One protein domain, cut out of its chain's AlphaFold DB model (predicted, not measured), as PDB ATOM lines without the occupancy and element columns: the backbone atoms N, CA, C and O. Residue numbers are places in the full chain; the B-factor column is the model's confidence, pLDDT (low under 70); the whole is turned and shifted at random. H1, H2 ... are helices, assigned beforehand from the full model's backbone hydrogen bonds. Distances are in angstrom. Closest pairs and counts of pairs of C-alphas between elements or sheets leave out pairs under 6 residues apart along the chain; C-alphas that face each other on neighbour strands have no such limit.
ATOM      1  N   LEU A 486     110.092 184.464 185.091       95.94
ATOM      2  CA  LEU A 486     110.221 185.877 185.444       95.94
ATOM      3  C   LEU A 486     111.262 186.577 184.571       95.94
ATOM      4  O   LEU A 486     110.962 187.625 184.002       95.94
ATOM      5  N   ALA A 487     112.458 185.997 184.430       94.94
ATOM      6  CA  ALA A 487     113.511 186.551 183.581       94.94
ATOM      7  C   ALA A 487     113.022 186.716 182.135       94.94
ATOM      8  O   ALA A 487     113.096 187.815 181.588       94.94
ATOM      9  N   ARG A 488     112.402 185.673 181.568       96.00
ATOM     10  CA  ARG A 488     111.850 185.687 180.206       96.00
ATOM     11  C   ARG A 488     110.827 186.808 179.991       96.00
ATOM     12  O   ARG A 488     110.902 187.525 178.994       96.00
ATOM     13  N   ARG A 489     109.861 186.982 180.905       95.81
ATOM     14  CA  ARG A 489     108.833 188.036 180.775       95.81
ATOM     15  C   ARG A 489     109.403 189.441 180.976       95.81
ATOM     16  O   ARG A 489     108.975 190.373 180.295       95.81
ATOM     17  N   LEU A 490     110.355 189.603 181.893       93.88
ATOM     18  CA  LEU A 490     110.997 190.893 182.152       93.88
ATOM     19  C   LEU A 490     111.893 191.330 180.985       93.88
ATOM     20  O   LEU A 490     111.884 192.510 180.641       93.88
ATOM     21  N   GLU A 491     112.600 190.399 180.341       93.00
ATOM     22  CA  GLU A 491     113.370 190.657 179.116       93.00
ATOM     23  C   GLU A 491     112.463 191.061 177.946       93.00
ATOM     24  O   GLU A 491     112.752 192.034 177.249       93.00
ATOM     25  N   ALA A 492     111.323 190.382 177.776       91.69
ATOM     26  CA  ALA A 492     110.332 190.727 176.754       91.69
ATOM     27  C   ALA A 492     109.660 192.097 176.984       91.69
ATOM     28  O   ALA A 492     109.089 192.663 176.054       91.69
ATOM     29  N   THR A 493     109.741 192.644 178.202       89.38
ATOM     30  CA  THR A 493     109.157 193.940 178.581       89.38
ATOM     31  C   THR A 493     110.257 194.966 178.889       89.38
ATOM     32  O   THR A 493     110.256 195.632 179.930       89.38
ATOM     33  N   ALA A 494     111.245 195.078 177.995       82.06
ATOM     34  CA  ALA A 494     112.340 196.036 178.130       82.06
ATOM     35  C   ALA A 494     111.806 197.478 178.274       82.06
ATOM     36  O   ALA A 494     110.966 197.927 177.501       82.06
ATOM     37  N   GLY A 495     112.292 198.205 179.287       84.56
ATOM     38  CA  GLY A 495     111.837 199.568 179.598       84.56
ATOM     39  C   GLY A 495     110.612 199.665 180.519       84.56
ATOM     40  O   GLY A 495     110.207 200.779 180.842       84.56
ATOM     41  N   ALA A 496     110.058 198.540 180.992       86.94
ATOM     42  CA  ALA A 496     108.947 198.531 181.947       86.94
ATOM     43  C   ALA A 496     109.247 199.333 183.224       86.94
ATOM     44  O   ALA A 496     110.335 199.236 183.811       86.94
ATOM     45  N   SER A 497     108.235 200.057 183.702       93.94
ATOM     46  CA  SER A 497     108.251 200.718 185.005       93.94
ATOM     47  C   SER A 497     108.360 199.701 186.145       93.94
ATOM     48  O   SER A 497     108.010 198.526 186.011       93.94
ATOM     49  N   GLN A 498     108.805 200.152 187.320       93.19
ATOM     50  CA  GLN A 498     108.901 199.278 188.493       93.19
ATOM     51  C   GLN A 498     107.542 198.667 188.881       93.19
ATOM     52  O   GLN A 498     107.479 197.502 189.268       93.19
ATOM     53  N   ALA A 499     106.451 199.422 188.720       94.12
ATOM     54  CA  ALA A 499     105.097 198.944 188.991       94.12
ATOM     55  C   ALA A 499     104.671 197.813 188.036       94.12
ATOM     56  O   ALA A 499     104.026 196.853 188.458       94.12
ATOM     57  N   GLU A 500     105.060 197.889 186.761       93.50
ATOM     58  CA  GLU A 500     104.784 196.836 185.780       93.50
ATOM     59  C   GLU A 500     105.596 195.572 186.056       93.50
ATOM     60  O   GLU A 500     105.040 194.476 185.996       93.50
ATOM     61  N   LYS A 501     106.875 195.711 186.429       93.56
ATOM     62  CA  LYS A 501     107.711 194.570 186.834       93.56
ATOM     63  C   LYS A 501     107.122 193.850 188.045       93.56
ATOM     64  O   LYS A 501     107.054 192.624 188.053       93.56
ATOM     65  N   GLU A 502     106.635 194.602 189.030       93.88
ATOM     66  CA  GLU A 502     105.981 194.040 190.216       93.88
ATOM     67  C   GLU A 502     104.630 193.385 189.889       93.88
ATOM     68  O   GLU A 502     104.260 192.362 190.463       93.88
ATOM     69  N   ARG A 503     103.881 193.927 188.921       95.25
ATOM     70  CA  ARG A 503     102.669 193.277 188.403       95.25
ATOM     71  C   ARG A 503     102.996 191.935 187.740       95.25
ATOM     72  O   ARG A 503     102.363 190.945 188.090       95.25
ATOM     73  N   ILE A 504     103.988 191.894 186.843       94.69
ATOM     74  CA  ILE A 504     104.452 190.655 186.185       94.69
ATOM     75  C   ILE A 504     104.901 189.639 187.235       94.69
ATOM     76  O   ILE A 504     104.530 188.469 187.159       94.69
ATOM     77  N   ARG A 505     105.667 190.095 188.234       94.25
ATOM     78  CA  ARG A 505     106.126 189.255 189.339       94.25
ATOM     79  C   ARG A 505     104.951 188.600 190.059       94.25
ATOM     80  O   ARG A 505     104.899 187.376 190.122       94.25
ATOM     81  N   ARG A 506     103.993 189.393 190.544       92.88
ATOM     82  CA  ARG A 506     102.805 188.882 191.247       92.88
ATOM     83  C   ARG A 506     101.984 187.924 190.391       92.88
ATOM     84  O   ARG A 506     101.540 186.900 190.897       92.88
ATOM     85  N   GLU A 507     101.812 188.222 189.105       94.88
ATOM     86  CA  GLU A 507     101.095 187.345 188.178       94.88
ATOM     87  C   GLU A 507     101.783 185.980 188.055       94.88
ATOM     88  O   GLU A 507     101.155 184.960 188.334       94.88
ATOM     89  N   VAL A 508     103.078 185.951 187.711       95.38
ATOM     90  CA  VAL A 508     103.845 184.700 187.573       95.38
ATOM     91  C   VAL A 508     103.822 183.897 188.862       95.38
ATOM     92  O   VAL A 508     103.513 182.712 188.838       95.38
ATOM     93  N   LEU A 509     104.060 184.544 190.000       91.81
ATOM     94  CA  LEU A 509     104.037 183.884 191.301       91.81
ATOM     95  C   LEU A 509     102.648 183.404 191.726       91.81
ATOM     96  O   LEU A 509     102.557 182.659 192.697       91.81
ATOM     97  N   THR A 510     101.574 183.816 191.056       90.88
ATOM     98  CA  THR A 510     100.217 183.334 191.343       90.88
ATOM     99  C   THR A 510      99.915 182.041 190.589       90.88
ATOM    100  O   THR A 510      99.420 181.096 191.196       90.88
ATOM    101  N   TRP A 511     100.224 181.966 189.289       93.44
ATOM    102  CA  TRP A 511      99.884 180.791 188.470       93.44
ATOM    103  C   TRP A 511     101.000 179.738 188.402       93.44
ATOM    104  O   TRP A 511     100.705 178.553 188.257       93.44
ATOM    105  N   LEU A 512     102.274 180.136 188.503       95.75
ATOM    106  CA  LEU A 512     103.418 179.230 188.386       95.75
ATOM    107  C   LEU A 512     103.792 178.647 189.752       95.75
ATOM    108  O   LEU A 512     104.791 179.029 190.359       95.75
ATOM    109  N   ARG A 513     102.967 177.715 190.231       93.38
ATOM    110  CA  ARG A 513     103.194 176.949 191.464       93.38
ATOM    111  C   ARG A 513     102.984 175.455 191.221       93.38
ATOM    112  O   ARG A 513     102.152 175.102 190.386       93.38
ATOM    113  N   PRO A 514     103.691 174.570 191.944       94.38
ATOM    114  CA  PRO A 514     103.413 173.147 191.917       94.38
ATOM    115  C   PRO A 514     101.983 172.893 192.382       94.38
ATOM    116  O   PRO A 514     101.566 173.384 193.431       94.38
ATOM    117  N   SER A 515     101.252 172.088 191.625       93.69
ATOM    118  CA  SER A 515      99.969 171.543 192.047       93.69
ATOM    119  C   SER A 515     100.022 170.023 191.975       93.69
ATOM    120  O   SER A 515     100.663 169.441 191.098       93.69
ATOM    121  N   PHE A 516      99.368 169.378 192.935       94.12
ATOM    122  CA  PHE A 516      99.417 167.934 193.123       94.12
ATOM    123  C   PHE A 516      98.013 167.349 193.025       94.12
ATOM    124  O   PHE A 516      97.062 167.943 193.533       94.12
ATOM    125  N   SER A 517      97.887 166.174 192.410       94.38
ATOM    126  CA  SER A 517      96.623 165.431 192.329       94.38
ATOM    127  C   SER A 517      96.109 165.054 193.721       94.38
ATOM    128  O   SER A 517      94.915 165.130 194.001       94.38
ATOM    129  N   SER A 518      97.014 164.661 194.619       93.38
ATOM    130  CA  SER A 518      96.715 164.474 196.034       93.38
ATOM    131  C   SER A 518      97.968 164.629 196.882       93.38
ATOM    132  O   SER A 518      99.053 164.222 196.483       93.38
ATOM    133  N   LEU A 519      97.805 165.152 198.094       92.56
ATOM    134  CA  LEU A 519      98.836 165.153 199.138       92.56
ATOM    135  C   LEU A 519      98.382 164.419 200.399       92.56
ATOM    136  O   LEU A 519      99.052 164.451 201.427       92.56
ATOM    137  N   ARG A 520      97.256 163.706 200.321       92.62
ATOM    138  CA  ARG A 520      96.798 162.832 201.395       92.62
ATOM    139  C   ARG A 520      97.398 161.450 201.187       92.62
ATOM    140  O   ARG A 520      97.053 160.765 200.225       92.62
ATOM    141  N   TYR A 521      98.283 161.033 202.086       92.88
ATOM    142  CA  TYR A 521      98.837 159.684 202.024       92.88
ATOM    143  C   TYR A 521      97.712 158.637 202.109       92.88
ATOM    144  O   TYR A 521      96.736 158.815 202.840       92.88
ATOM    145  N   GLY A 522      97.826 157.572 201.314       90.31
ATOM    146  CA  GLY A 522      96.769 156.576 201.101       90.31
ATOM    147  C   GLY A 522      95.905 156.827 199.861       90.31
ATOM    148  O   GLY A 522      95.245 155.902 199.399       90.31
ATOM    149  N   GLN A 523      95.938 158.029 199.276       93.75
ATOM    150  CA  GLN A 523      95.377 158.254 197.942       93.75
ATOM    151  C   GLN A 523      96.355 157.759 196.861       93.75
ATOM    152  O   GLN A 523      97.557 157.991 197.004       93.75
ATOM    153  N   PRO A 524      95.878 157.136 195.764       93.44
ATOM    154  CA  PRO A 524      96.754 156.571 194.728       93.44
ATOM    155  C   PRO A 524      97.710 157.591 194.097       93.44
ATOM    156  O   PRO A 524      98.862 157.284 193.812       93.44
ATOM    157  N   ALA A 525      97.242 158.829 193.927       94.06
ATOM    158  CA  ALA A 525      97.989 159.922 193.306       94.06
ATOM    159  C   ALA A 525      98.809 160.762 194.308       94.06
ATOM    160  O   ALA A 525      99.059 161.948 194.076       94.06
ATOM    161  N   TYR A 526      99.161 160.191 195.464       95.94
ATOM    162  CA  TYR A 526      99.891 160.896 196.515       95.94
ATOM    163  C   TYR A 526     101.248 161.414 196.014       95.94
ATOM    164  O   TYR A 526     102.120 160.642 195.622       95.94
ATOM    165  N   GLY A 527     101.425 162.735 196.050       94.44
ATOM    166  CA  GLY A 527     102.644 163.411 195.608       94.44
ATOM    167  C   GLY A 527     102.800 163.533 194.090       94.44
ATOM    168  O   GLY A 527     103.784 164.119 193.641       94.44
ATOM    169  N   GLN A 528     101.857 163.009 193.303       95.56
ATOM    170  CA  GLN A 528     101.853 163.131 191.846       95.56
ATOM    171  C   GLN A 528     101.488 164.562 191.450       95.56
ATOM    172  O   GLN A 528     100.533 165.127 191.993       95.56
ATOM    173  N   LEU A 529     102.208 165.143 190.486       95.19
ATOM    174  CA  LEU A 529     101.806 166.422 189.909       95.19
ATOM    175  C   LEU A 529     100.423 166.301 189.264       95.19
ATOM    176  O   LEU A 529     100.115 165.320 188.585       95.19
ATOM    177  N   ALA A 530      99.583 167.312 189.479       93.69
ATOM    178  CA  ALA A 530      98.289 167.374 188.820       93.69
ATOM    179  C   ALA A 530      98.477 167.569 187.306       93.69
ATOM    180  O   ALA A 530      99.397 168.281 186.893       93.69
ATOM    181  N   PRO A 531      97.575 167.049 186.453       90.31
ATOM    182  CA  PRO A 531      97.597 167.355 185.020       90.31
ATOM    183  C   PRO A 531      97.524 168.861 184.716       90.31
ATOM    184  O   PRO A 531      98.061 169.314 183.707       90.31
ATOM    185  N   SER A 532      96.890 169.633 185.608       92.19
ATOM    186  CA  SER A 532      96.795 171.097 185.561       92.19
ATOM    187  C   SER A 532      98.023 171.827 186.118       92.19
ATOM    188  O   SER A 532      98.046 173.058 186.108       92.19
ATOM    189  N   CYS A 533      99.029 171.108 186.623       95.25
ATOM    190  CA  CYS A 533     100.288 171.703 187.058       95.25
ATOM    191  C   CYS A 533     100.938 172.441 185.877       95.25
ATOM    192  O   CYS A 533     100.957 171.896 184.768       95.25
ATOM    193  N   PRO A 534     101.460 173.666 186.086       97.25
ATOM    194  CA  PRO A 534     102.119 174.438 185.045       97.25
ATOM    195  C   PRO A 534     103.116 173.615 184.230       97.25
ATOM    196  O   PRO A 534     103.963 172.914 184.788       97.25
ATOM    197  N   GLU A 535     103.060 173.752 182.904       96.31
ATOM    198  CA  GLU A 535     103.960 173.042 181.987       96.31
ATOM    199  C   GLU A 535     105.431 173.279 182.348       96.31
ATOM    200  O   GLU A 535     106.205 172.338 182.421       96.31
ATOM    201  N   ALA A 536     105.776 174.511 182.728       97.31
ATOM    202  CA  ALA A 536     107.104 174.899 183.199       97.31
ATOM    203  C   ALA A 536     107.646 174.075 184.392       97.31
ATOM    204  O   ALA A 536     108.847 174.116 184.650       97.31
ATOM    205  N   ILE A 537     106.785 173.357 185.123       97.69
ATOM    206  CA  ILE A 537     107.150 172.396 186.178       97.69
ATOM    207  C   ILE A 537     107.058 170.957 185.644       97.69
ATOM    208  O   ILE A 537     107.962 170.157 185.890       97.69
ATOM    209  N   ARG A 538     106.009 170.630 184.871       97.00
ATOM    210  CA  ARG A 538     105.813 169.305 184.245       97.00
ATOM    211  C   ARG A 538     106.881 168.935 183.203       97.00
ATOM    212  O   ARG A 538     107.029 167.756 182.905       97.00
ATOM    213  N   THR A 539     107.608 169.910 182.666       96.69
ATOM    214  CA  THR A 539     108.711 169.730 181.701       96.69
ATOM    215  C   THR A 539     109.994 170.444 182.143       96.69
ATOM    216  O   THR A 539     110.909 170.661 181.352       96.69
ATOM    217  N   GLY A 540     110.052 170.867 183.409       96.62
ATOM    218  CA  GLY A 540     111.083 171.770 183.911       96.62
ATOM    219  C   GLY A 540     112.410 171.119 184.306       96.62
ATOM    220  O   GLY A 540     113.342 171.842 184.666       96.62
ATOM    221  N   ALA A 541     112.501 169.788 184.271       96.88
ATOM    222  CA  ALA A 541     113.746 169.071 184.525       96.88
ATOM    223  C   ALA A 541     114.786 169.318 183.415       96.88
ATOM    224  O   ALA A 541     114.457 169.773 182.318       96.88
ATOM    225  N   GLU A 542     116.052 168.986 183.683       96.56
ATOM    226  CA  GLU A 542     117.156 169.188 182.730       96.56
ATOM    227  C   GLU A 542     116.919 168.482 181.385       96.56
ATOM    228  O   GLU A 542     117.229 169.028 180.327       96.56
ATOM    229  N   ASP A 543     116.322 167.292 181.419       95.38
ATOM    230  CA  ASP A 543     116.018 166.471 180.244       95.38
ATOM    231  C   ASP A 543     114.589 166.668 179.696       95.38
ATOM    232  O   ASP A 543     114.101 165.865 178.895       95.38
ATOM    233  N   GLY A 544     113.891 167.710 180.158       94.50
ATOM    234  CA  GLY A 544     112.509 168.007 179.786       94.50
ATOM    235  C   GLY A 544     111.453 167.121 180.456       94.50
ATOM    236  O   GLY A 544     110.286 167.178 180.068       94.50
ATOM    237  N   SER A 545     111.826 166.280 181.432       95.62
ATOM    238  CA  SER A 545     110.849 165.569 182.272       95.62
ATOM    239  C   SER A 545     110.238 166.479 183.340       95.62
ATOM    240  O   SER A 545     110.561 167.665 183.449       95.62
ATOM    241  N   GLU A 546     109.313 165.931 184.125       96.50
ATOM    242  CA  GLU A 546     108.771 166.654 185.267       96.50
ATOM    243  C   GLU A 546     109.801 166.782 186.389       96.50
ATOM    244  O   GLU A 546     110.581 165.864 186.654       96.50
ATOM    245  N   MET A 547     109.782 167.925 187.072       98.25
ATOM    246  CA  MET A 547     110.522 168.093 188.320       98.25
ATOM    247  C   MET A 547     109.944 167.178 189.415       98.25
ATOM    248  O   MET A 547     108.751 166.872 189.432       98.25
ATOM    249  N   GLY A 548     110.763 166.835 190.408       97.94
ATOM    250  CA  GLY A 548     110.316 166.152 191.619       97.94
ATOM    251  C   GLY A 548     110.393 164.626 191.570       97.94
ATOM    252  O   GLY A 548     110.981 164.033 190.665       97.94
ATOM    253  N   ALA A 549     109.813 163.994 192.595       97.56
ATOM    254  CA  ALA A 549     109.975 162.570 192.909       97.56
ATOM    255  C   ALA A 549     109.597 161.618 191.765       97.56
ATOM    256  O   ALA A 549     110.159 160.533 191.671       97.56
ATOM    257  N   PHE A 550     108.660 162.013 190.902       96.88
ATOM    258  CA  PHE A 550     108.127 161.179 189.823       96.88
ATOM    259  C   PHE A 550     108.778 161.432 188.456       96.88
ATOM    260  O   PHE A 550     108.446 160.748 187.490       96.88
ATOM    261  N   GLY A 551     109.799 162.299 188.376       95.69
ATOM    262  CA  GLY A 551     110.530 162.582 187.133       95.69
ATOM    263  C   GLY A 551     111.090 161.336 186.431       95.69
ATOM    264  O   GLY A 551     111.247 161.321 185.207       95.69
ATOM    265  N   PHE A 552     111.324 160.243 187.168       94.81
ATOM    266  CA  PHE A 552     111.743 158.953 186.611       94.81
ATOM    267  C   PHE A 552     110.681 158.270 185.728       94.81
ATOM    268  O   PHE A 552     111.030 157.412 184.919       94.81
ATOM    269  N   LEU A 553     109.401 158.637 185.847       94.44
ATOM    270  CA  LEU A 553     108.317 158.094 185.022       94.44
ATOM    271  C   LEU A 553     108.336 158.637 183.593       94.44
ATOM    272  O   LEU A 553     107.777 158.001 182.696       94.44
ATOM    273  N   LYS A 554     108.967 159.802 183.380       95.00
ATOM    274  CA  LYS A 554     109.051 160.477 182.076       95.00
ATOM    275  C   LYS A 554     107.672 160.713 181.447       95.00
ATOM    276  O   LYS A 554     107.478 160.504 180.251       95.00
ATOM    277  N   GLN A 555     106.696 161.128 182.265       91.38
ATOM    278  CA  GLN A 555     105.303 161.299 181.829       91.38
ATOM    279  C   GLN A 555     105.165 162.317 180.695       91.38
ATOM    280  O   GLN A 555     104.476 162.041 179.717       91.38
ATOM    281  N   ALA A 556     105.865 163.451 180.776       92.00
ATOM    282  CA  ALA A 556     105.862 164.456 179.715       92.00
ATOM    283  C   ALA A 556     106.367 163.889 178.377       92.00
ATOM    284  O   ALA A 556     105.736 164.085 177.340       92.00
ATOM    285  N   GLN A 557     107.458 163.120 178.400       93.69
ATOM    286  CA  GLN A 557     107.989 162.474 177.199       93.69
ATOM    287  C   GLN A 557     107.042 161.398 176.656       93.69
ATOM    288  O   GLN A 557     106.831 161.322 175.448       93.69
ATOM    289  N   ARG A 558     106.448 160.573 177.529       92.88
ATOM    290  CA  ARG A 558     105.456 159.559 177.130       92.88
ATOM    291  C   ARG A 558     104.239 160.203 176.471       92.88
ATOM    292  O   ARG A 558     103.808 159.735 175.421       92.88
ATOM    293  N   GLU A 559     103.725 161.285 177.053       92.12
ATOM    294  CA  GLU A 559     102.614 162.055 176.493       92.12
ATOM    295  C   GLU A 559     102.979 162.637 175.121       92.12
ATOM    296  O   GLU A 559     102.223 162.466 174.166       92.12
ATOM    297  N   ALA A 560     104.144 163.279 174.999       91.81
ATOM    298  CA  ALA A 560     104.610 163.855 173.740       91.81
ATOM    299  C   ALA A 560     104.751 162.788 172.640       91.81
ATOM    300  O   ALA A 560     104.213 162.959 171.545       91.81
ATOM    301  N   ASN A 561     105.392 161.657 172.949       93.50
ATOM    302  CA  ASN A 561     105.554 160.542 172.013       93.50
ATOM    303  C   ASN A 561     104.205 159.963 171.571       93.50
ATOM    304  O   ASN A 561     104.010 159.680 170.390       93.50
ATOM    305  N   LEU A 562     103.255 159.818 172.498       92.44
ATOM    306  CA  LEU A 562     101.918 159.324 172.180       92.44
ATOM    307  C   LEU A 562     101.149 160.300 171.283       92.44
ATOM    308  O   LEU A 562     100.513 159.870 170.326       92.44
ATOM    309  N   ARG A 563     101.229 161.610 171.544       92.62
ATOM    310  CA  ARG A 563     100.604 162.630 170.686       92.62
ATOM    311  C   ARG A 563     101.175 162.612 169.268       92.62
ATOM    312  O   ARG A 563     100.400 162.713 168.321       92.62
ATOM    313  N   ILE A 564     102.491 162.440 169.120       94.00
ATOM    314  CA  ILE A 564     103.142 162.293 167.808       94.00
ATOM    315  C   ILE A 564     102.591 161.059 167.086       94.00
ATOM    316  O   ILE A 564     102.101 161.177 165.965       94.00
ATOM    317  N   ALA A 565     102.570 159.902 167.754       93.56
ATOM    318  CA  ALA A 565     102.043 158.671 167.168       93.56
ATOM    319  C   ALA A 565     100.557 158.791 166.783       93.56
ATOM    320  O   ALA A 565     100.149 158.325 165.723       93.56
ATOM    321  N   LEU A 566      99.731 159.447 167.600       92.81
ATOM    322  CA  LEU A 566      98.333 159.704 167.250       92.81
ATOM    323  C   LEU A 566      98.217 160.615 166.022       92.81
ATOM    324  O   LEU A 566      97.395 160.344 165.156       92.81
ATOM    325  N   GLY A 567      99.055 161.646 165.902       90.38
ATOM    326  CA  GLY A 567      99.084 162.500 164.712       90.38
ATOM    327  C   GLY A 567      99.427 161.741 163.425       90.38
ATOM    328  O   GLY A 567      98.877 162.051 162.371       90.38
ATOM    329  N   GLU A 568     100.297 160.734 163.512       93.38
ATOM    330  CA  GLU A 568     100.740 159.930 162.365       93.38
ATOM    331  C   GLU A 568      99.777 158.786 162.005       93.38
ATOM    332  O   GLU A 568      99.562 158.508 160.824       93.38
ATOM    333  N   TYR A 569      99.203 158.110 163.006       92.50
ATOM    334  CA  TYR A 569      98.510 156.828 162.818       92.50
ATOM    335  C   TYR A 569      97.000 156.863 163.102       92.50
ATOM    336  O   TYR A 569      96.315 155.865 162.843       92.50
TER     337      TYR A 569
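Overview. This is residues 486 to 569 of the 582 residues of an uncharacterized protein of Calidithermus roseus (UniProt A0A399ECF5). The longest helix, H4, sticks out with residues 559 to 569 from a loose middle of two long loops joined by short H3; at the opposite end H1 folds back across H2. The 84 printed residues, under half of them in named elements, hold helices H1, H2, H3, H4 in that order and no named strand: all helix. The whole is loose, radius of gyration of the C-alphas 16.6 A, and flat, spanning 46 by 39 by 20 A.

Along the chain. Find C-alpha 555 at (105.303, 161.299, 181.829); from there H4 runs 20.7 A to residue 569. H2, residues 498 to 511, runs 20.6 A; H1, residues 486 to 492, 10.0 A, begins at (110.221, 185.877, 185.444); H3, residues 535 to 538, 4.7 A.

Arrangement. H4 is close to but not clearly touching H3, closest C-alphas Arg 538 and Ala 556, 6.6 A. H2 is apart from both. H1 touches H2, closest C-alphas Leu 486 and Arg 505, 6.6 A, opposite ways at a steep tilt of 50 degrees. Every O i to N i+4 pair is within hydrogen-bond range in H1, H2 and H4; H3 is too short for one.

Size, cuts and confidence. The farthest C-alphas, Gln 498 and Tyr 569, are 50.7 A apart. The links H2 to H3 and H3 to H4 are long. The printed part has no cut, and no printed residue is under 70 in pLDDT.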